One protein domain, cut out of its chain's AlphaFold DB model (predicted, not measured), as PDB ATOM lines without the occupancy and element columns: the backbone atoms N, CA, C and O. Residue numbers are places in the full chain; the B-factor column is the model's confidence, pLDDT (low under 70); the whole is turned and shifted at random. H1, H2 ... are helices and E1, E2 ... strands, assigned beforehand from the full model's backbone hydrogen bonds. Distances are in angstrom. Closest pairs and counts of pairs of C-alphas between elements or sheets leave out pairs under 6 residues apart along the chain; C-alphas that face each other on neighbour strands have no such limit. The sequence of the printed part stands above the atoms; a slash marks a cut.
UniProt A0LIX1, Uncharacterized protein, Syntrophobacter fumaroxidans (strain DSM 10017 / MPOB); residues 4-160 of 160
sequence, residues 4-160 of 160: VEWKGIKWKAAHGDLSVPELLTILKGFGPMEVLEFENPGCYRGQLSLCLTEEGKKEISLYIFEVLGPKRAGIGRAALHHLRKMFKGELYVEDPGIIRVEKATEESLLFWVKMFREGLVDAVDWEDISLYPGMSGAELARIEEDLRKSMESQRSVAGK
ATOM      1  N   VAL A   4      11.644  10.757  14.351       96.75
ATOM      2  CA  VAL A   4      11.092  12.115  14.258       96.75
ATOM      3  C   VAL A   4      11.969  12.982  13.373       96.75
ATOM      4  O   VAL A   4      13.192  12.948  13.470       96.75
ATOM      5  N   GLU A   5      11.347  13.787  12.516       96.06
ATOM      6  CA  GLU A   5      12.053  14.867  11.839       96.06
ATOM      7  C   GLU A   5      11.936  16.134  12.681       96.06
ATOM      8  O   GLU A   5      10.840  16.630  12.949       96.06
ATOM      9  N   TRP A   6      13.075  16.663  13.116       93.56
ATOM     10  CA  TRP A   6      13.131  17.893  13.888       93.56
ATOM     11  C   TRP A   6      14.249  18.780  13.364       93.56
ATOM     12  O   TRP A   6      15.412  18.380  13.309       93.56
ATOM     13  N   LYS A   7      13.868  20.001  12.961       90.94
ATOM     14  CA  LYS A   7      14.768  21.000  12.360       90.94
ATOM     15  C   LYS A   7      15.556  20.449  11.155       90.94
ATOM     16  O   LYS A   7      16.736  20.739  10.999       90.94
ATOM     17  N   GLY A   8      14.892  19.653  10.310       91.12
ATOM     18  CA  GLY A   8      15.472  19.083   9.086       91.12
ATOM     19  C   GLY A   8      16.460  17.933   9.313       91.12
ATOM     20  O   GLY A   8      17.163  17.544   8.387       91.12
ATOM     21  N   ILE A   9      16.535  17.402  10.534       96.00
ATOM     22  CA  ILE A   9      17.337  16.228  10.881       96.00
ATOM     23  C   ILE A   9      16.382  15.123  11.330       96.00
ATOM     24  O   ILE A   9      15.424  15.383  12.063       96.00
ATOM     25  N   LYS A  10      16.629  13.896  10.877       97.12
ATOM     26  CA  LYS A  10      15.937  12.697  11.353       97.12
ATOM     27  C   LYS A  10      16.607  12.216  12.628       97.12
ATOM     28  O   LYS A  10      17.822  12.069  12.636       97.12
ATOM     29  N   TRP A  11      15.814  11.940  13.654       96.88
ATOM     30  CA  TRP A  11      16.268  11.502  14.970       96.88
ATOM     31  C   TRP A  11      15.583  10.205  15.374       96.88
ATOM     32  O   TRP A  11      14.384  10.032  15.134       96.88
ATOM     33  N   LYS A  12      16.333   9.322  16.027       96.69
ATOM     34  CA  LYS A  12      15.838   8.083  16.638       96.69
ATOM     35  C   LYS A  12      16.744   7.670  17.797       96.69
ATOM     36  O   LYS A  12      17.839   8.205  17.940       96.69
ATOM     37  N   ALA A  13      16.291   6.725  18.612       94.81
ATOM     38  CA  ALA A  13      17.135   6.127  19.643       94.81
ATOM     39  C   ALA A  13      18.325   5.402  18.991       94.81
ATOM     40  O   ALA A  13      18.135   4.716  17.984       94.81
ATOM     41  N   ALA A  14      19.531   5.544  19.546       92.25
ATOM     42  CA  ALA A  14      20.672   4.719  19.137       92.25
ATOM     43  C   ALA A  14      20.540   3.282  19.668       92.25
ATOM     44  O   ALA A  14      20.944   2.323  19.010       92.25
ATOM     45  N   HIS A  15      19.920   3.132  20.843       87.88
ATOM     46  CA  HIS A  15      19.672   1.853  21.496       87.88
ATOM     47  C   HIS A  15      18.245   1.791  22.049       87.88
ATOM     48  O   HIS A  15      17.713   2.786  22.532       87.88
ATOM     49  N   GLY A  16      17.634   0.605  21.995       87.56
ATOM     50  CA  GLY A  16      16.279   0.387  22.502       87.56
ATOM     51  C   GLY A  16      15.184   1.059  21.665       87.56
ATOM     52  O   GLY A  16      15.354   1.332  20.476       87.56
ATOM     53  N   ASP A  17      14.036   1.290  22.299       90.12
ATOM     54  CA  ASP A  17      12.862   1.899  21.683       90.12
ATOM     55  C   ASP A  17      12.424   3.125  22.486       90.12
ATOM     56  O   ASP A  17      12.012   3.007  23.635       90.12
ATOM     57  N   LEU A  18      12.463   4.294  21.847       93.19
ATOM     58  CA  LEU A  18      11.848   5.519  22.353       93.19
ATOM     59  C   LEU A  18      10.574   5.817  21.562       93.19
ATOM     60  O   LEU A  18      10.518   5.648  20.337       93.19
ATOM     61  N   SER A  19       9.549   6.288  22.260       94.75
ATOM     62  CA  SER A  19       8.342   6.853  21.669       94.75
ATOM     63  C   SER A  19       8.599   8.259  21.108       94.75
ATOM     64  O   SER A  19       9.578   8.932  21.436       94.75
ATOM     65  N   VAL A  20       7.693   8.741  20.251       95.25
ATOM     66  CA  VAL A  20       7.773  10.106  19.697       95.25
ATOM     67  C   VAL A  20       7.808  11.187  20.798       95.25
ATOM     68  O   VAL A  20       8.655  12.079  20.702       95.25
ATOM     69  N   PRO A  21       6.952  11.148  21.844       94.62
ATOM     70  CA  PRO A  21       7.029  12.111  22.942       94.62
ATOM     71  C   PRO A  21       8.371  12.101  23.678       94.62
ATOM     72  O   PRO A  21       8.889  13.174  23.986       94.62
ATOM     73  N   GLU A  22       8.953  10.926  23.924       94.06
ATOM     74  CA  GLU A  22      10.257  10.798  24.590       94.06
ATOM     75  C   GLU A  22      11.370  11.417  23.744       94.06
ATOM     76  O   GLU A  22      12.089  12.287  24.235       94.06
ATOM     77  N   LEU A  23      11.433  11.092  22.445       94.44
ATOM     78  CA  LEU A  23      12.395  11.697  21.514       94.44
ATOM     79  C   LEU A  23      12.297  13.228  21.507       94.44
ATOM     80  O   LEU A  23      13.304  13.924  21.624       94.44
ATOM     81  N   LEU A  24      11.086  13.782  21.403       93.38
ATOM     82  CA  LEU A  24      10.891  15.236  21.406       93.38
ATOM     83  C   LEU A  24      11.245  15.886  22.750       93.38
ATOM     84  O   LEU A  24      11.603  17.065  22.770       93.38
ATOM     85  N   THR A  25      11.119  15.151  23.853       92.25
ATOM     86  CA  THR A  25      11.475  15.617  25.200       92.25
ATOM     87  C   THR A  25      12.996  15.709  25.322       92.25
ATOM     88  O   THR A  25      13.503  16.803  25.590       92.25
ATOM     89  N   ILE A  26      13.713  14.646  24.937       91.94
ATOM     90  CA  ILE A  26      15.186  14.588  24.920       91.94
ATOM     91  C   ILE A  26      15.773  15.659  23.992       91.94
ATOM     92  O   ILE A  26      16.654  16.414  24.389       91.94
ATOM     93  N   LEU A  27      15.232  15.839  22.781       92.00
ATOM     94  CA  LEU A  27      15.700  16.877  21.841       92.00
ATOM     95  C   LEU A  27      15.523  18.309  22.372       92.00
ATOM     96  O   LEU A  27      16.261  19.240  22.016       92.00
ATOM     97  N   LYS A  28      14.541  18.520  23.250       89.12
ATOM     98  CA  LYS A  28      14.372  19.795  23.954       89.12
ATOM     99  C   LYS A  28      15.356  19.956  25.117       89.12
ATOM    100  O   LYS A  28      15.508  21.090  25.565       89.12
ATOM    101  N   GLY A  29      16.085  18.907  25.487       85.50
ATOM    102  CA  GLY A  29      17.036  18.835  26.598       85.50
ATOM    103  C   GLY A  29      16.414  18.300  27.887       85.50
ATOM    104  O   GLY A  29      17.096  18.202  28.897       85.50
ATOM    105  N   PHE A  30      15.121  17.977  27.876       82.25
ATOM    106  CA  PHE A  30      14.421  17.466  29.048       82.25
ATOM    107  C   PHE A  30      14.439  15.933  29.031       82.25
ATOM    108  O   PHE A  30      14.360  15.330  27.966       82.25
ATOM    109  N   GLY A  31      14.462  15.299  30.201       79.44
ATOM    110  CA  GLY A  31      14.416  13.839  30.312       79.44
ATOM    111  C   GLY A  31      15.785  13.195  30.556       79.44
ATOM    112  O   GLY A  31      16.744  13.904  30.863       79.44
ATOM    113  N   PRO A  32      15.857  11.854  30.507       78.81
ATOM    114  CA  PRO A  32      17.093  11.122  30.752       78.81
ATOM    115  C   PRO A  32      18.125  11.394  29.654       78.81
ATOM    116  O   PRO A  32      17.775  11.659  28.501       78.81
ATOM    117  N   MET A  33      19.401  11.310  30.025       84.25
ATOM    118  CA  MET A  33      20.502  11.364  29.072       84.25
ATOM    119  C   MET A  33      20.497  10.076  28.244       84.25
ATOM    120  O   MET A  33      20.866   9.014  28.737       84.25
ATOM    121  N   GLU A  34      20.065  10.186  26.992       89.06
ATOM    122  CA  GLU A  34      19.962   9.077  26.044       89.06
ATOM    123  C   GLU A  34      20.805   9.364  24.803       89.06
ATOM    124  O   GLU A  34      20.895  10.509  24.346       89.06
ATOM    125  N   VAL A  35      21.391   8.313  24.227       92.56
ATOM    126  CA  VAL A  35      22.122   8.423  22.962       92.56
ATOM    127  C   VAL A  35      21.128   8.361  21.806       92.56
ATOM    128  O   VAL A  35      20.372   7.398  21.644       92.56
ATOM    129  N   LEU A  36      21.140   9.397  20.977       94.75
ATOM    130  CA  LEU A  36      20.316   9.522  19.786       94.75
ATOM    131  C   LEU A  36      21.164   9.368  18.528       94.75
ATOM    132  O   LEU A  36      22.230   9.966  18.398       94.75
ATOM    133  N   GLU A  37      20.631   8.633  17.561       95.88
ATOM    134  CA  GLU A  37      21.114   8.642  16.187       95.88
ATOM    135  C   GLU A  37      20.457   9.773  15.410       95.88
ATOM    136  O   GLU A  37      19.241   9.987  15.495       95.88
ATOM    137  N   PHE A  38      21.261  10.465  14.606       96.06
ATOM    138  CA  PHE A  38      20.794  11.561  13.777       96.06
ATOM    139  C   PHE A  38      21.300  11.468  12.343       96.06
ATOM    140  O   PHE A  38      22.418  11.030  12.084       96.06
ATOM    141  N   GLU A  39      20.484  11.934  11.402       96.69
ATOM    142  CA  GLU A  39      20.853  12.046   9.994       96.69
ATOM    143  C   GLU A  39      20.246  13.307   9.379       96.69
ATOM    144  O   GLU A  39      19.032  13.518   9.411       96.69
ATOM    145  N   ASN A  40      21.097  14.131   8.774       94.69
ATOM    146  CA  ASN A  40      20.677  15.106   7.783       94.69
ATOM    147  C   ASN A  40      20.811  14.448   6.396       94.69
ATOM    148  O   ASN A  40      21.949  14.185   5.978       94.69
ATOM    149  N   PRO A  41      19.693  14.145   5.705       90.44
ATOM    150  CA  PRO A  41      19.690  13.299   4.516       90.44
ATOM    151  C   PRO A  41      20.749  13.685   3.479       90.44
ATOM    152  O   PRO A  41      20.795  14.813   2.987       90.44
ATOM    153  N   GLY A  42      21.623  12.728   3.156       87.12
ATOM    154  CA  GLY A  42      22.686  12.893   2.161       87.12
ATOM    155  C   GLY A  42      23.816  13.859   2.541       87.12
ATOM    156  O   GLY A  42      24.719  14.053   1.731       87.12
ATOM    157  N   CYS A  43      23.796  14.442   3.745       91.19
ATOM    158  CA  CYS A  43      24.783  15.424   4.195       91.19
ATOM    159  C   CYS A  43      25.697  14.864   5.287       91.19
ATOM    160  O   CYS A  43      26.912  14.824   5.118       91.19
ATOM    161  N   TYR A  44      25.131  14.447   6.417       93.44
ATOM    162  CA  TYR A  44      25.898  13.928   7.550       93.44
ATOM    163  C   TYR A  44      25.009  13.099   8.474       93.44
ATOM    164  O   TYR A  44      23.791  13.289   8.513       93.44
ATOM    165  N   ARG A  45      25.624  12.212   9.251       95.25
ATOM    166  CA  ARG A  45      24.964  11.417  10.288       95.25
ATOM    167  C   ARG A  45      25.857  11.254  11.508       95.25
ATOM    168  O   ARG A  45      27.052  11.539  11.438       95.25
ATOM    169  N   GLY A  46      25.290  10.780  12.604       93.88
ATOM    170  CA  GLY A  46      26.061  10.541  13.807       93.88
ATOM    171  C   GLY A  46      25.249  10.025  14.980       93.88
ATOM    172  O   GLY A  46      24.059   9.731  14.853       93.88
ATOM    173  N   GLN A  47      25.922   9.952  16.121       94.38
ATOM    174  CA  GLN A  47      25.344   9.643  17.421       94.38
ATOM    175  C   GLN A  47      25.779  10.696  18.428       94.38
ATOM    176  O   GLN A  47      26.954  11.058  18.468       94.38
ATOM    177  N   LEU A  48      24.836  11.182  19.228       93.94
ATOM    178  CA  LEU A  48      25.110  12.124  20.305       93.94
ATOM    179  C   LEU A  48      24.176  11.897  21.488       93.94
ATOM    180  O   LEU A  48      23.087  11.352  21.314       93.94
ATOM    181  N   SER A  49      24.570  12.358  22.665       92.06
ATOM    182  CA  SER A  49      23.667  12.549  23.800       92.06
ATOM    183  C   SER A  49      23.427  14.038  24.039       92.06
ATOM    184  O   SER A  49      24.153  14.906  23.544       92.06
ATOM    185  N   LEU A  50      22.342  14.331  24.750       90.50
ATOM    186  CA  LEU A  50      21.946  15.680  25.131       90.50
ATOM    187  C   LEU A  50      21.563  15.669  26.601       90.50
ATOM    188  O   LEU A  50      20.759  14.833  27.020       90.50
ATOM    189  N   CYS A  51      22.053  16.641  27.355       86.56
ATOM    190  CA  CYS A  51      21.571  16.903  28.703       86.56
ATOM    191  C   CYS A  51      21.395  18.410  28.934       86.56
ATOM    192  O   CYS A  51      21.886  19.252  28.173       86.56
ATOM    193  N   LEU A  52      20.613  18.747  29.958       87.81
ATOM    194  CA  LEU A  52      20.545  20.095  30.508       87.81
ATOM    195  C   LEU A  52      21.388  20.135  31.778       87.81
ATOM    196  O   LEU A  52      21.183  19.319  32.677       87.81
ATOM    197  N   THR A  53      22.283  21.112  31.867       84.19
ATOM    198  CA  THR A  53      22.999  21.416  33.104       84.19
ATOM    199  C   THR A  53      22.043  21.969  34.157       84.19
ATOM    200  O   THR A  53      20.935  22.420  33.845       84.19
ATOM    201  N   GLU A  54      22.494  22.015  35.411       82.88
ATOM    202  CA  GLU A  54      21.746  22.644  36.509       82.88
ATOM    203  C   GLU A  54      21.428  24.127  36.235       82.88
ATOM    204  O   GLU A  54      20.415  24.654  36.691       82.88
ATOM    205  N   GLU A  55      22.251  24.790  35.419       83.44
ATOM    206  CA  GLU A  55      22.079  26.181  34.982       83.44
ATOM    207  C   GLU A  55      21.117  26.327  33.785       83.44
ATOM    208  O   GLU A  55      20.880  27.436  33.299       83.44
ATOM    209  N   GLY A  56      20.578  25.219  33.268       82.88
ATOM    210  CA  GLY A  56      19.680  25.193  32.115       82.88
ATOM    211  C   GLY A  56      20.377  25.366  30.762       82.88
ATOM    212  O   GLY A  56      19.706  25.651  29.763       82.88
ATOM    213  N   LYS A  57      21.705  25.203  30.697       86.06
ATOM    214  CA  LYS A  57      22.447  25.150  29.427       86.06
ATOM    215  C   LYS A  57      22.369  23.746  28.848       86.06
ATOM    216  O   LYS A  57      22.284  22.778  29.589       86.06
ATOM    217  N   LYS A  58      22.390  23.633  27.520       89.00
ATOM    218  CA  LYS A  58      22.486  22.323  26.869       89.00
ATOM    219  C   LYS A  58      23.942  21.931  26.713       89.00
ATOM    220  O   LYS A  58      24.731  22.749  26.245       89.00
ATOM    221  N   GLU A  59      24.237  20.681  27.006       90.25
ATOM    222  CA  GLU A  59      25.494  20.039  26.645       90.25
ATOM    223  C   GLU A  59      25.198  18.937  25.631       90.25
ATOM    224  O   GLU A  59      24.150  18.281  25.671       90.25
ATOM    225  N   ILE A  60      26.092  18.812  24.657       92.38
ATOM    226  CA  ILE A  60      25.985  17.884  23.541       92.38
ATOM    227  C   ILE A  60      27.278  17.078  23.524       92.38
ATOM    228  O   ILE A  60      28.319  17.652  23.218       92.38
ATOM    229  N   SER A  61      27.216  15.775  23.774       92.69
ATOM    230  CA  SER A  61      28.375  14.890  23.599       92.69
ATOM    231  C   SER A  61      28.214  14.116  22.299       92.69
ATOM    232  O   SER A  61      27.266  13.350  22.131       92.69
ATOM    233  N   LEU A  62      29.096  14.376  21.335       93.38
ATOM    234  CA  LEU A  62      29.105  13.784  20.000       93.38
ATOM    235  C   LEU A  62      30.061  12.587  19.969       93.38
ATOM    236  O   LEU A  62      31.270  12.761  20.099       93.38
ATOM    237  N   TYR A  63      29.513  11.394  19.739       90.56
ATOM    238  CA  TYR A  63      30.255  10.127  19.781       90.56
ATOM    239  C   TYR A  63      30.644   9.616  18.397       90.56
ATOM    240  O   TYR A  63      31.731   9.094  18.177       90.56
ATOM    241  N   ILE A  64      29.726   9.752  17.440       89.81
ATOM    242  CA  ILE A  64      29.940   9.342  16.051       89.81
ATOM    243  C   ILE A  64      29.557  10.510  15.165       89.81
ATOM    244  O   ILE A  64      28.487  11.096  15.335       89.81
ATOM    245  N   PHE A  65      30.401  10.825  14.188       91.25
ATOM    246  CA  PHE A  65      30.113  11.858  13.210       91.25
ATOM    247  C   PHE A  65      30.702  11.507  11.847       91.25
ATOM    248  O   PHE A  65      31.912  11.371  11.688       91.25
ATOM    249  N   GLU A  66      29.834  11.389  10.848       90.69
ATOM    250  CA  GLU A  66      30.211  11.037   9.486       90.69
ATOM    251  C   GLU A  66      29.610  12.030   8.492       90.69
ATOM    252  O   GLU A  66      28.411  12.314   8.503       90.69
ATOM    253  N   VAL A  67      30.450  12.524   7.583       91.12
ATOM    254  CA  VAL A  67      30.020  13.312   6.428       91.12
ATOM    255  C   VAL A  67      29.704  12.377   5.265       91.12
ATOM    256  O   VAL A  67      30.552  11.602   4.821       91.12
ATOM    257  N   LEU A  68      28.494  12.499   4.731       88.88
ATOM    258  CA  LEU A  68      27.981  11.660   3.658       88.88
ATOM    259  C   LEU A  68      28.270  12.267   2.277       88.88
ATOM    260  O   LEU A  68      28.461  13.473   2.109       88.88
ATOM    261  N   GLY A  69      28.270  11.405   1.260       80.44
ATOM    262  CA  GLY A  69      28.363  11.808  -0.142       80.44
ATOM    263  C   GLY A  69      29.780  12.142  -0.648       80.44
ATOM    264  O   GLY A  69      30.763  12.082   0.098       80.44
ATOM    265  N   PRO A  70      29.904  12.465  -1.952       72.12
ATOM    266  CA  PRO A  70      31.193  12.653  -2.625       72.12
ATOM    267  C   PRO A  70      31.824  14.035  -2.391       72.12
ATOM    268  O   PRO A  70      33.032  14.196  -2.537       72.12
ATOM    269  N   LYS A  71      31.032  15.053  -2.021       68.62
ATOM    270  CA  LYS A  71      31.506  16.429  -1.786       68.62
ATOM    271  C   LYS A  71      31.619  16.719  -0.293       68.62
ATOM    272  O   LYS A  71      30.816  17.454   0.256       68.62
ATOM    273  N   ARG A  72      32.627  16.148   0.366       77.31
ATOM    274  CA  ARG A  72      32.763  16.219   1.835       77.31
ATOM    275  C   ARG A  72      33.338  17.541   2.356       77.31
ATOM    276  O   ARG A  72      33.143  17.889   3.521       77.31
ATOM    277  N   ALA A  73      34.045  18.286   1.505       80.88
ATOM    278  CA  ALA A  73      34.738  19.507   1.900       80.88
ATOM    279  C   ALA A  73      33.761  20.556   2.459       80.88
ATOM    280  O   ALA A  73      32.807  20.957   1.797       80.88
ATOM    281  N   GLY A  74      34.006  21.001   3.692       86.44
ATOM    282  CA  GLY A  74      33.200  22.022   4.366       86.44
ATOM    283  C   GLY A  74      31.887  21.529   4.984       86.44
ATOM    284  O   GLY A  74      31.366  22.223   5.857       86.44
ATOM    285  N   ILE A  75      31.384  20.338   4.631       90.25
ATOM    286  CA  ILE A  75      30.137  19.806   5.209       90.25
ATOM    287  C   ILE A  75      30.300  19.528   6.703       90.25
ATOM    288  O   ILE A  75      29.423  19.904   7.471       90.25
ATOM    289  N   GLY A  76      31.427  18.951   7.131       92.19
ATOM    290  CA  GLY A  76      31.678  18.692   8.555       92.19
ATOM    291  C   GLY A  76      31.579  19.966   9.399       92.19
ATOM    292  O   GLY A  76      30.834  20.025  10.371       92.19
ATOM    293  N   ARG A  77      32.230  21.043   8.945       94.69
ATOM    294  CA  ARG A  77      32.143  22.359   9.589       94.69
ATOM    295  C   ARG A  77      30.708  22.904   9.597       94.69
ATOM    296  O   ARG A  77      30.235  23.392  10.620       94.69
ATOM    297  N   ALA A  78      30.007  22.829   8.464       93.25
ATOM    298  CA  ALA A  78      28.627  23.304   8.355       93.25
ATOM    299  C   ALA A  78      27.667  22.522   9.268       93.25
ATOM    300  O   ALA A  78      26.763  23.110   9.861       93.25
ATOM    301  N   ALA A  79      27.887  21.217   9.422       93.56
ATOM    302  CA  ALA A  79      27.124  20.361  10.317       93.56
ATOM    303  C   ALA A  79      27.320  20.757  11.784       93.56
ATOM    304  O   ALA A  79      26.333  20.913  12.499       93.56
ATOM    305  N   LEU A  80      28.559  21.009  12.221       95.00
ATOM    306  CA  LEU A  80      28.840  21.466  13.587       95.00
ATOM    307  C   LEU A  80      28.197  22.829  13.871       95.00
ATOM    308  O   LEU A  80      27.558  23.008  14.906       95.00
ATOM    309  N   HIS A  81      28.251  23.765  12.917       94.00
ATOM    310  CA  HIS A  81      27.485  25.011  13.017       94.00
ATOM    311  C   HIS A  81      25.978  24.762  13.138       94.00
ATOM    312  O   HIS A  81      25.302  25.439  13.917       94.00
ATOM    313  N   HIS A  82      25.440  23.811  12.373       92.69
ATOM    314  CA  HIS A  82      24.025  23.474  12.429       92.69
ATOM    315  C   HIS A  82      23.641  22.901  13.800       92.69
ATOM    316  O   HIS A  82      22.669  23.375  14.389       92.69
ATOM    317  N   LEU A  83      24.428  21.967  14.347       92.06
ATOM    318  CA  LEU A  83      24.220  21.387  15.678       92.06
ATOM    319  C   LEU A  83      24.314  22.453  16.782       92.06
ATOM    320  O   LEU A  83      23.375  22.600  17.568       92.06
ATOM    321  N   ARG A  84      25.360  23.292  16.783       91.19
ATOM    322  CA  ARG A  84      25.483  24.404  17.746       91.19
ATOM    323  C   ARG A  84      24.306  25.367  17.665       91.19
ATOM    324  O   ARG A  84      23.736  25.735  18.687       91.19
ATOM    325  N   LYS A  85      23.886  25.763  16.459       90.88
ATOM    326  CA  LYS A  85      22.725  26.653  16.276       90.88
ATOM    327  C   LYS A  85      21.425  25.997  16.745       90.88
ATOM    328  O   LYS A  85      20.534  26.682  17.251       90.88
ATOM    329  N   MET A  86      21.303  24.686  16.551       90.38
ATOM    330  CA  MET A  86      20.121  23.911  16.905       90.38
ATOM    331  C   MET A  86      19.905  23.849  18.414       90.38
ATOM    332  O   MET A  86      18.774  24.075  18.863       90.38
ATOM    333  N   PHE A  87      20.958  23.547  19.167       88.38
ATOM    334  CA  PHE A  87      20.879  23.302  20.604       88.38
ATOM    335  C   PHE A  87      21.283  24.513  21.447       88.38
ATOM    336  O   PHE A  87      20.772  24.652  22.551       88.38
ATOM    337  N   LYS A  88      22.076  25.442  20.896       86.75
ATOM    338  CA  LYS A  88      22.596  26.632  21.596       86.75
ATOM    339  C   LYS A  88      23.317  26.258  22.896       86.75
ATOM    340  O   LYS A  88      23.069  26.857  23.937       86.75
ATOM    341  N   GLY A  89      24.148  25.231  22.805       86.19
ATOM    342  CA  GLY A  89      24.850  24.622  23.921       86.19
ATOM    343  C   GLY A  89      26.325  24.417  23.627       86.19
ATOM    344  O   GLY A  89      26.796  24.754  22.534       86.19
ATOM    345  N   GLU A  90      27.012  23.855  24.608       91.69
ATOM    346  CA  GLU A  90      28.383  23.379  24.475       91.69
ATOM    347  C   GLU A  90      28.383  22.043  23.730       91.69
ATOM    348  O   GLU A  90      27.437  21.256  23.824       91.69
ATOM    349  N   LEU A  91      29.413  21.828  22.921       93.88
ATOM    350  CA  LEU A  91      29.572  20.651  22.089       93.88
ATOM    351  C   LEU A  91      30.914  19.997  22.387       93.88
ATOM    352  O   LEU A  91      31.970  20.549  22.081       93.88
ATOM    353  N   TYR A  92      30.831  18.803  22.941       93.88
ATOM    354  CA  TYR A  92      31.926  17.930  23.307       93.88
ATOM    355  C   TYR A  92      32.035  16.805  22.281       93.88
ATOM    356  O   TYR A  92      31.031  16.367  21.715       93.88
ATOM    357  N   VAL A  93      33.254  16.358  22.001       91.19
ATOM    358  CA  VAL A  93      33.511  15.165  21.187       91.19
ATOM    359  C   VAL A  93      34.155  14.137  22.093       91.19
ATOM    360  O   VAL A  93      35.195  14.417  22.681       91.19
ATOM    361  N   GLU A  94      33.537  12.972  22.198       86.94
ATOM    362  CA  GLU A  94      33.943  11.929  23.137       86.94
ATOM    363  C   GLU A  94      34.045  10.596  22.408       86.94
ATOM    364  O   GLU A  94      33.159  10.244  21.624       86.94
ATOM    365  N   ASP A  95      35.097   9.833  22.685       75.31
ATOM    366  CA  ASP A  95      35.144   8.433  22.276       75.31
ATOM    367  C   ASP A  95      34.142   7.624  23.119       75.31
ATOM    368  O   ASP A  95      34.252   7.603  24.349       75.31
ATOM    369  N   PRO A  96      33.164   6.927  22.506       65.44
ATOM    370  CA  PRO A  96      32.225   6.104  23.258       65.44
ATOM    371  C   PRO A  96      32.891   4.942  24.019       65.44
ATOM    372  O   PRO A  96      32.205   4.293  24.810       65.44
ATOM    373  N   GLY A  97      34.168   4.612  23.763       59.09
ATOM    374  CA  GLY A  97      35.006   3.637  24.488       59.09
ATOM    375  C   GLY A  97      34.570   2.166  24.384       59.09
ATOM    376  O   GLY A  97      35.352   1.248  24.630       59.09
ATOM    377  N   ILE A  98      33.312   1.923  24.012       51.06
ATOM    378  CA  ILE A  98      32.634   0.622  23.991       51.06
ATOM    379  C   ILE A  98      32.378   0.177  22.547       51.06
ATOM    380  O   ILE A  98      32.475  -1.008  22.223       51.06
ATOM    381  N   ILE A  99      32.084   1.126  21.655       50.59
ATOM    382  CA  ILE A  99      31.938   0.887  20.221       50.59
ATOM    383  C   ILE A  99      33.259   1.295  19.585       50.59
ATOM    384  O   ILE A  99      33.546   2.481  19.487       50.59
ATOM    385  N   ARG A 100      34.057   0.318  19.137       47.97
ATOM    386  CA  ARG A 100      35.202   0.590  18.259       47.97
ATOM    387  C   ARG A 100      34.669   1.148  16.940       47.97
ATOM    388  O   ARG A 100      34.443   0.399  15.991       47.97
ATOM    389  N   VAL A 101      34.437   2.456  16.892       52.59
ATOM    390  CA  VAL A 101      34.463   3.202  15.636       52.59
ATOM    391  C   VAL A 101      35.827   2.893  15.007       52.59
ATOM    392  O   VAL A 101      36.809   2.726  15.736       52.59
ATOM    393  N   GLU A 102      35.901   2.710  13.683       56.91
ATOM    394  CA  GLU A 102      37.208   2.595  13.017       56.91
ATOM    395  C   GLU A 102      38.115   3.703  13.558       56.91
ATOM    396  O   GLU A 102      37.674   4.854  13.624       56.91
ATOM    397  N   LYS A 103      39.322   3.336  14.023       62.53
ATOM    398  CA  LYS A 103      40.246   4.272  14.674       62.53
ATOM    399  C   LYS A 103      40.251   5.590  13.912       62.53
ATOM    400  O   LYS A 103      40.446   5.588  12.694       62.53
ATOM    401  N   ALA A 104      40.017   6.689  14.631       71.94
ATOM    402  CA  ALA A 104      40.047   8.010  14.033       71.94
ATOM    403  C   ALA A 104      41.385   8.179  13.311       71.94
ATOM    404  O   ALA A 104      42.450   8.069  13.914       71.94
ATOM    405  N   THR A 105      41.329   8.404  12.000       81.50
ATOM    406  CA  THR A 105      42.537   8.689  11.231       81.50
ATOM    407  C   THR A 105      43.138   9.999  11.716       81.50
ATOM    408  O   THR A 105      42.421  10.897  12.159       81.50
ATOM    409  N   GLU A 106      44.439  10.176  11.549       83.88
ATOM    410  CA  GLU A 106      45.111  11.434  11.862       83.88
ATOM    411  C   GLU A 106      44.491  12.621  11.105       83.88
ATOM    412  O   GLU A 106      44.431  13.730  11.629       83.88
ATOM    413  N   GLU A 107      43.950  12.394   9.901       85.31
ATOM    414  CA  GLU A 107      43.177  13.404   9.162       85.31
ATOM    415  C   GLU A 107      41.897  13.821   9.905       85.31
ATOM    416  O   GLU A 107      41.555  15.006   9.945       85.31
ATOM    417  N   SER A 108      41.207  12.861  10.524       87.00
ATOM    418  CA  SER A 108      40.023  13.106  11.353       87.00
ATOM    419  C   SER A 108      40.395  13.816  12.658       87.00
ATOM    420  O   SER A 108      39.720  14.762  13.058       87.00
ATOM    421  N   LEU A 109      41.510  13.434  13.284       89.69
ATOM    422  CA  LEU A 109      42.029  14.095  14.485       89.69
ATOM    423  C   LEU A 109      42.422  15.554  14.198       89.69
ATOM    424  O   LEU A 109      42.019  16.463  14.924       89.69
ATOM    425  N   LEU A 110      43.112  15.817  13.083       91.88
ATOM    426  CA  LEU A 110      43.431  17.179  12.634       91.88
ATOM    427  C   LEU A 110      42.176  18.009  12.348       91.88
ATOM    428  O   LEU A 110      42.163  19.220  12.598       91.88
ATOM    429  N   PHE A 111      41.115  17.386  11.828       92.00
ATOM    430  CA  PHE A 111      39.824  18.051  11.681       92.00
ATOM    431  C   PHE A 111      39.294  18.516  13.044       92.00
ATOM    432  O   PHE A 111      38.951  19.692  13.171       92.00
ATOM    433  N   TRP A 112      39.299  17.663  14.070       93.44
ATOM    434  CA  TRP A 112      38.816  18.024  15.406       93.44
ATOM    435  C   TRP A 112      39.643  19.125  16.072       93.44
ATOM    436  O   TRP A 112      39.060  20.088  16.569       93.44
ATOM    437  N   VAL A 113      40.975  19.073  15.974       94.12
ATOM    438  CA  VAL A 113      41.860  20.154  16.455       94.12
ATOM    439  C   VAL A 113      41.500  21.493  15.804       94.12
ATOM    440  O   VAL A 113      41.402  22.527  16.470       94.12
ATOM    441  N   LYS A 114      41.225  21.482  14.496       94.25
ATOM    442  CA  LYS A 114      40.801  22.681  13.769       94.25
ATOM    443  C   LYS A 114      39.435  23.192  14.235       94.25
ATOM    444  O   LYS A 114      39.270  24.401  14.367       94.25
ATOM    445  N   MET A 115      38.466  22.305  14.468       95.69
ATOM    446  CA  MET A 115      37.127  22.689  14.936       95.69
ATOM    447  C   MET A 115      37.155  23.242  16.365       95.69
ATOM    448  O   MET A 115      36.464  24.225  16.634       95.69
ATOM    449  N   PHE A 116      37.999  22.687  17.238       95.38
ATOM    450  CA  PHE A 116      38.266  23.222  18.573       95.38
ATOM    451  C   PHE A 116      38.843  24.642  18.498       95.38
ATOM    452  O   PHE A 116      38.302  25.574  19.085       95.38
ATOM    453  N   ARG A 117      39.881  24.858  17.675       93.81
ATOM    454  CA  ARG A 117      40.485  26.192  17.491       93.81
ATOM    455  C   ARG A 117      39.507  27.227  16.923       93.81
ATOM    456  O   ARG A 117      39.636  28.414  17.201       93.81
ATOM    457  N   GLU A 118      38.556  26.791  16.103       93.81
ATOM    458  CA  GLU A 118      37.499  27.641  15.539       93.81
ATOM    459  C   GLU A 118      36.328  27.885  16.517       93.81
ATOM    460  O   GLU A 118      35.410  28.633  16.178       93.81
ATOM    461  N   GLY A 119      36.340  27.282  17.714       92.81
ATOM    462  CA  GLY A 119      35.271  27.407  18.712       92.81
ATOM    463  C   GLY A 119      33.980  26.679  18.326       92.81
ATOM    464  O   GLY A 119      32.893  27.044  18.773       92.81
ATOM    465  N   LEU A 120      34.071  25.682  17.438       94.00
ATOM    466  CA  LEU A 120      32.933  24.849  17.037       94.00
ATOM    467  C   LEU A 120      32.746  23.634  17.943       94.00
ATOM    468  O   LEU A 120      31.645  23.090  18.013       94.00
ATOM    469  N   VAL A 121      33.805  23.250  18.638       94.88
ATOM    470  CA  VAL A 121      33.841  22.191  19.640       94.88
ATOM    471  C   VAL A 121      34.494  22.792  20.880       94.88
ATOM    472  O   VAL A 121      35.498  23.492  20.749       94.88
ATOM    473  N   ASP A 122      33.914  22.556  22.049       95.56
ATOM    474  CA  ASP A 122      34.367  23.133  23.317       95.56
ATOM    475  C   ASP A 122      35.391  22.230  24.024       95.56
ATOM    476  O   ASP A 122      36.286  22.742  24.691       95.56
ATOM    477  N   ALA A 123      35.325  20.909  23.823       95.00
ATOM    478  CA  ALA A 123      36.387  19.973  24.197       95.00
ATOM    479  C   ALA A 123      36.353  18.705  23.326       95.00
ATOM    480  O   ALA A 123      35.316  18.347  22.763       95.00
ATOM    481  N   VAL A 124      37.494  18.031  23.219       93.44
ATOM    482  CA  VAL A 124      37.637  16.735  22.544       93.44
ATOM    483  C   VAL A 124      38.359  15.803  23.501       93.44
ATOM    484  O   VAL A 124      39.437  16.157  23.967       93.44
ATOM    485  N   ASP A 125      37.808  14.628  23.758       90.31
ATOM    486  CA  ASP A 125      38.499  13.562  24.473       90.31
ATOM    487  C   ASP A 125      38.387  12.265  23.672       90.31
ATOM    488  O   ASP A 125      37.312  11.681  23.525       90.31
ATOM    489  N   TRP A 126      39.499  11.869  23.062       81.94
ATOM    490  CA  TRP A 126      39.589  10.734  22.150       81.94
ATOM    491  C   TRP A 126      40.919  10.012  22.366       81.94
ATOM    492  O   TRP A 126      41.895  10.685  22.670       81.94
ATOM    493  N   GLU A 127      40.993   8.684  22.170       76.69
ATOM    494  CA  GLU A 127      42.153   7.826  22.530       76.69
ATOM    495  C   GLU A 127      43.541   8.499  22.443       76.69
ATOM    496  O   GLU A 127      44.338   8.393  23.374       76.69
ATOM    497  N   ASP A 128      43.823   9.186  21.330       78.38
ATOM    498  CA  ASP A 128      45.134   9.758  21.017       78.38
ATOM    499  C   ASP A 128      45.221  11.294  21.187       78.38
ATOM    500  O   ASP A 128      46.316  11.854  21.075       78.38
ATOM    501  N   ILE A 129      44.107  12.000  21.441       87.81
ATOM    502  CA  ILE A 129      44.084  13.457  21.670       87.81
ATOM    503  C   ILE A 129      43.089  13.863  22.768       87.81
ATOM    504  O   ILE A 129      41.916  13.503  22.734       87.81
ATOM    505  N   SER A 130      43.527  14.752  23.658       92.38
ATOM    506  CA  SER A 130      42.633  15.457  24.582       92.38
ATOM    507  C   SER A 130      42.819  16.967  24.413       92.38
ATOM    508  O   SER A 130      43.920  17.495  24.575       92.38
ATOM    509  N   LEU A 131      41.744  17.666  24.053       94.69
ATOM    510  CA  LEU A 131      41.671  19.116  23.882       94.69
ATOM    511  C   LEU A 131      40.680  19.669  24.902       94.69
ATOM    512  O   LEU A 131      39.516  19.278  24.897       94.69
ATOM    513  N   TYR A 132      41.115  20.602  25.742       94.19
ATOM    514  CA  TYR A 132      40.287  21.155  26.815       94.19
ATOM    515  C   TYR A 132      40.307  22.691  26.823       94.19
ATOM    516  O   TYR A 132      41.278  23.305  26.356       94.19
ATOM    517  N   PRO A 133      39.256  23.341  27.355       91.88
ATOM    518  CA  PRO A 133      39.196  24.794  27.452       91.88
ATOM    519  C   PRO A 133      40.432  25.386  28.137       91.88
ATOM    520  O   PRO A 133      40.863  24.925  29.191       91.88
ATOM    521  N   GLY A 134      40.992  26.442  27.546       91.00
ATOM    522  CA  GLY A 134      42.156  27.141  28.095       91.00
ATOM    523  C   GLY A 134      43.518  26.627  27.624       91.00
ATOM    524  O   GLY A 134      44.523  27.244  27.978       91.00
ATOM    525  N   MET A 135      43.579  25.579  26.791       93.44
ATOM    526  CA  MET A 135      44.837  25.193  26.144       93.44
ATOM    527  C   MET A 135      45.451  26.348  25.349       93.44
ATOM    528  O   MET A 135      44.772  27.078  24.618       93.44
ATOM    529  N   SER A 136      46.768  26.486  25.455       93.31
ATOM    530  CA  SER A 136      47.516  27.505  24.735       93.31
ATOM    531  C   SER A 136      47.650  27.175  23.247       93.31
ATOM    532  O   SER A 136      47.652  26.019  22.817       93.31
ATOM    533  N   GLY A 137      47.862  28.212  22.433       91.50
ATOM    534  CA  GLY A 137      48.158  28.030  21.009       91.50
ATOM    535  C   GLY A 137      49.425  27.203  20.751       91.50
ATOM    536  O   GLY A 137      49.508  26.526  19.732       91.50
ATOM    537  N   ALA A 138      50.389  27.220  21.679       93.50
ATOM    538  CA  ALA A 138      51.609  26.423  21.576       93.50
ATOM    539  C   ALA A 138      51.347  24.928  21.813       93.50
ATOM    540  O   ALA A 138      51.926  24.096  21.118       93.50
ATOM    541  N   GLU A 139      50.468  24.581  22.755       93.38
ATOM    542  CA  GLU A 139      50.045  23.194  22.990       93.38
ATOM    543  C   GLU A 139      49.277  22.646  21.789       93.38
ATOM    544  O   GLU A 139      49.625  21.588  21.270       93.38
ATOM    545  N   LEU A 140      48.318  23.418  21.264       93.62
ATOM    546  CA  LEU A 140      47.587  23.056  20.047       93.62
ATOM    547  C   LEU A 140      48.521  22.835  18.851       93.62
ATOM    548  O   LEU A 140      48.362  21.865  18.115       93.62
ATOM    549  N   ALA A 141      49.506  23.717  18.661       93.81
ATOM    550  CA  ALA A 141      50.460  23.603  17.562       93.81
ATOM    551  C   ALA A 141      51.314  22.328  17.653       93.81
ATOM    552  O   ALA A 141      51.579  21.715  16.621       93.81
ATOM    553  N   ARG A 142      51.705  21.909  18.865       94.44
ATOM    554  CA  ARG A 142      52.444  20.654  19.080       94.44
ATOM    555  C   ARG A 142      51.600  19.438  18.711       94.44
ATOM    556  O   ARG A 142      52.068  18.607  17.945       94.44
ATOM    557  N   ILE A 143      50.345  19.394  19.162       93.75
ATOM    558  CA  ILE A 143      49.412  18.310  18.810       93.75
ATOM    559  C   ILE A 143      49.232  18.235  17.284       93.75
ATOM    560  O   ILE A 143      49.328  17.158  16.702       93.75
ATOM    561  N   GLU A 144      49.027  19.374  16.606       93.00
ATOM    562  CA  GLU A 144      48.933  19.400  15.137       93.00
ATOM    563  C   GLU A 144      50.210  18.880  14.453       93.00
ATOM    564  O   GLU A 144      50.128  18.195  13.432       93.00
ATOM    565  N   GLU A 145      51.388  19.239  14.967       93.75
ATOM    566  CA  GLU A 145      52.674  18.819  14.412       93.75
ATOM    567  C   GLU A 145      52.898  17.311  14.578       93.75
ATOM    568  O   GLU A 145      53.286  16.643  13.618       93.75
ATOM    569  N   ASP A 146      52.604  16.768  15.757       92.31
ATOM    570  CA  ASP A 146      52.758  15.343  16.052       92.31
ATOM    571  C   ASP A 146      51.817  14.489  15.189       92.31
ATOM    572  O   ASP A 146      52.250  13.500  14.588       92.31
ATOM    573  N   LEU A 147      50.566  14.929  15.003       91.50
ATOM    574  CA  LEU A 147      49.617  14.285  14.088       91.50
ATOM    575  C   LEU A 147      50.123  14.294  12.636       91.50
ATOM    576  O   LEU A 147      50.059  13.273  11.949       91.50
ATOM    577  N   ARG A 148      50.679  15.418  12.159       91.06
ATOM    578  CA  ARG A 148      51.249  15.504  10.800       91.06
ATOM    579  C   ARG A 148      52.449  14.572  10.620       91.06
ATOM    580  O   ARG A 148      52.537  13.898   9.595       91.06
ATOM    581  N   LYS A 149      53.336  14.478  11.614       90.81
ATOM    582  CA  LYS A 149      54.486  13.556  11.589       90.81
ATOM    583  C   LYS A 149      54.052  12.089  11.563       90.81
ATOM    584  O   LYS A 149      54.662  11.292  10.842       90.81
ATOM    585  N   SER A 150      52.999  11.729  12.306       88.12
ATOM    586  CA  SER A 150      52.425  10.374  12.267       88.12
ATOM    587  C   SER A 150      51.943  10.022  10.854       88.12
ATOM    588  O   SER A 150      52.338   8.991  10.301       88.12
ATOM    589  N   MET A 151      51.209  10.934  10.204       86.31
ATOM    590  CA  MET A 151      50.734  10.746   8.825       86.31
ATOM    591  C   MET A 151      51.869  10.540   7.814       86.31
ATOM    592  O   MET A 151      51.784   9.675   6.940       86.31
ATOM    593  N   GLU A 152      52.927  11.347   7.895       86.69
ATOM    594  CA  GLU A 152      54.090  11.235   7.006       86.69
ATOM    595  C   GLU A 152      54.806   9.891   7.185       86.69
ATOM    596  O   GLU A 152      55.152   9.224   6.202       86.69
ATOM    597  N   SER A 153      54.951   9.453   8.436       81.94
ATOM    598  CA  SER A 153      55.567   8.172   8.782       81.94
ATOM    599  C   SER A 153      54.770   6.996   8.210       81.94
ATOM    600  O   SER A 153      55.347   6.126   7.560       81.94
ATOM    601  N   GLN A 154      53.442   7.001   8.341       77.38
ATOM    602  CA  GLN A 154      52.574   5.958   7.779       77.38
ATOM    603  C   GLN A 154      52.618   5.904   6.245       77.38
ATOM    604  O   GLN A 154      52.689   4.820   5.663       77.38
ATOM    605  N   ARG A 155      52.654   7.062   5.570       74.94
ATOM    606  CA  ARG A 155      52.780   7.133   4.100       74.94
ATOM    607  C   ARG A 155      54.111   6.571   3.602       74.94
ATOM    608  O   ARG A 155      54.145   5.930   2.556       74.94
ATOM    609  N   SER A 156      55.193   6.768   4.357       70.69
ATOM    610  CA  SER A 156      56.516   6.223   4.018       70.69
ATOM    611  C   SER A 156      56.598   4.693   4.125       70.69
ATOM    612  O   SER A 156      57.384   4.067   3.413       70.69
ATOM    613  N   VAL A 157      55.772   4.088   4.988       67.12
ATOM    614  CA  VAL A 157      55.691   2.631   5.184       67.12
ATOM    615  C   VAL A 157      54.780   1.979   4.143       67.12
ATOM    616  O   VAL A 157      55.113   0.912   3.646       67.12
ATOM    617  N   ALA A 158      53.679   2.633   3.761       63.72
ATOM    618  CA  ALA A 158      52.738   2.119   2.758       63.72
ATOM    619  C   ALA A 158      53.255   2.190   1.302       63.72
ATOM    620  O   ALA A 158      52.656   1.598   0.408       63.72
ATOM    621  N   GLY A 159      54.338   2.936   1.055       57.00
ATOM    622  CA  GLY A 159      54.986   3.067  -0.256       57.00
ATOM    623  C   GLY A 159      56.122   2.068  -0.532       57.00
ATOM    624  O   GLY A 159      56.838   2.251  -1.517       57.00
ATOM    625  N   LYS A 160      56.321   1.066   0.334       47.59
ATOM    626  CA  LYS A 160      57.263  -0.053   0.159       47.59
ATOM    627  C   LYS A 160      56.505  -1.359  -0.033       47.59
ATOM    628  O   LYS A 160      57.029  -2.202  -0.793       47.59
TER     629      LYS A 160
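What this domain is: This is residues 4 to 160 of the 160 residues of an uncharacterized protein of Syntrophobacter fumaroxidans (strain DSM 10017 / MPOB) (UniProt A0LIX1). A long, twisted sheet of eight strands is covered on one face by the three shorter helices H1, H2 and H3, in two layers. Beyond the E8 end of the sheet the long helix H4 packs on H3, and residues 152 to 160 stick out. The printed part has 157 residues with eight named strands and four named helices, in the order E1 E2 H1 E3 E4 E5 H2 E6 H3 E7 E8 H4; the class is mixed, helices and strands. The sheet is mixed, with order E1 to E8 by number. The whole is compact, with a radius of gyration of the C-alphas of 16.7 A, and its spans are 55 by 35 by 28 A.

How they stand to each other: The sheet runs E1, residues 4 to 6; E2, 9 to 13; E3, 35 to 40; E4, 44 to 52; E5, 58 to 67; E6, 90 to 94; E7, 123 to 126; and E8, 129 to 131. E3, E4 and E5 form a meander, each strand the antiparallel neighbour of the one before, with N 38 and O 46 at 2.9 A and N 47 and O 64 at 2.9 A. E4 bends by 61 degrees at residue 47, and E5 by 72 degrees at residue 63. E2 is antiparallel to E3, with N 10 and O 39 at 2.8 A, and forms a hairpin with E1, N 4 and O 11 at 2.9 A. E5 and E6 are parallel, N 62 and O 92 at 2.8 A; E6 and E7 are parallel, N 125 and O 93 at 2.8 A. E7 and E8 form a hairpin, N 126 and O 129 at 2.9 A. H2, residues 75 to 87, is on the sheet, its closest C-alphas to E5 being Gly 76 and Val 67, 6.0 A. H3, residues 106 to 117, on the same face as H2, runs along the strands at a height over the sheet of 9.4 A. E5, H2, E6 and E6, H3, E7 are strand-helix-strand units, parallel neighbour strands with a helix between, with right-handed crossovers. H1, residues 20 to 28, runs across the strands, at 84 degrees to E2 on the local plane. H4, residues 137 to 158, touches H3 at a shallow tilt of 14 degrees, opposite ways, the closest C-alphas being those of Leu 147 and Glu 106, 5.8 A; it only grazes the sheet. In H1, H2, H3 and H4 every O i to N i+4 pair is within hydrogen-bond range.

Where its parts are: E1 begins at C-alpha 4, (11.092, 12.115, 14.258). From first to last C-alpha E4 measures 24.4 A, E5 23.6 A, H2 18.3 A and H3 16.5 A. H4, 32.0 A, runs from C-alpha 137 at (48.158, 28.030, 21.009) to C-alpha 158 at (52.738, 2.119, 2.758).

The domain as a whole: The C-alphas farthest apart, those of Pro 21 and Lys 160, are 56.5 A apart. The printed part has no cut; the link from E6 to H3, 11 residues, is long. The mean pLDDT of the printed part is 87.4; residue 71, residues 96 to 103 and residues 157 to 160 are under 70.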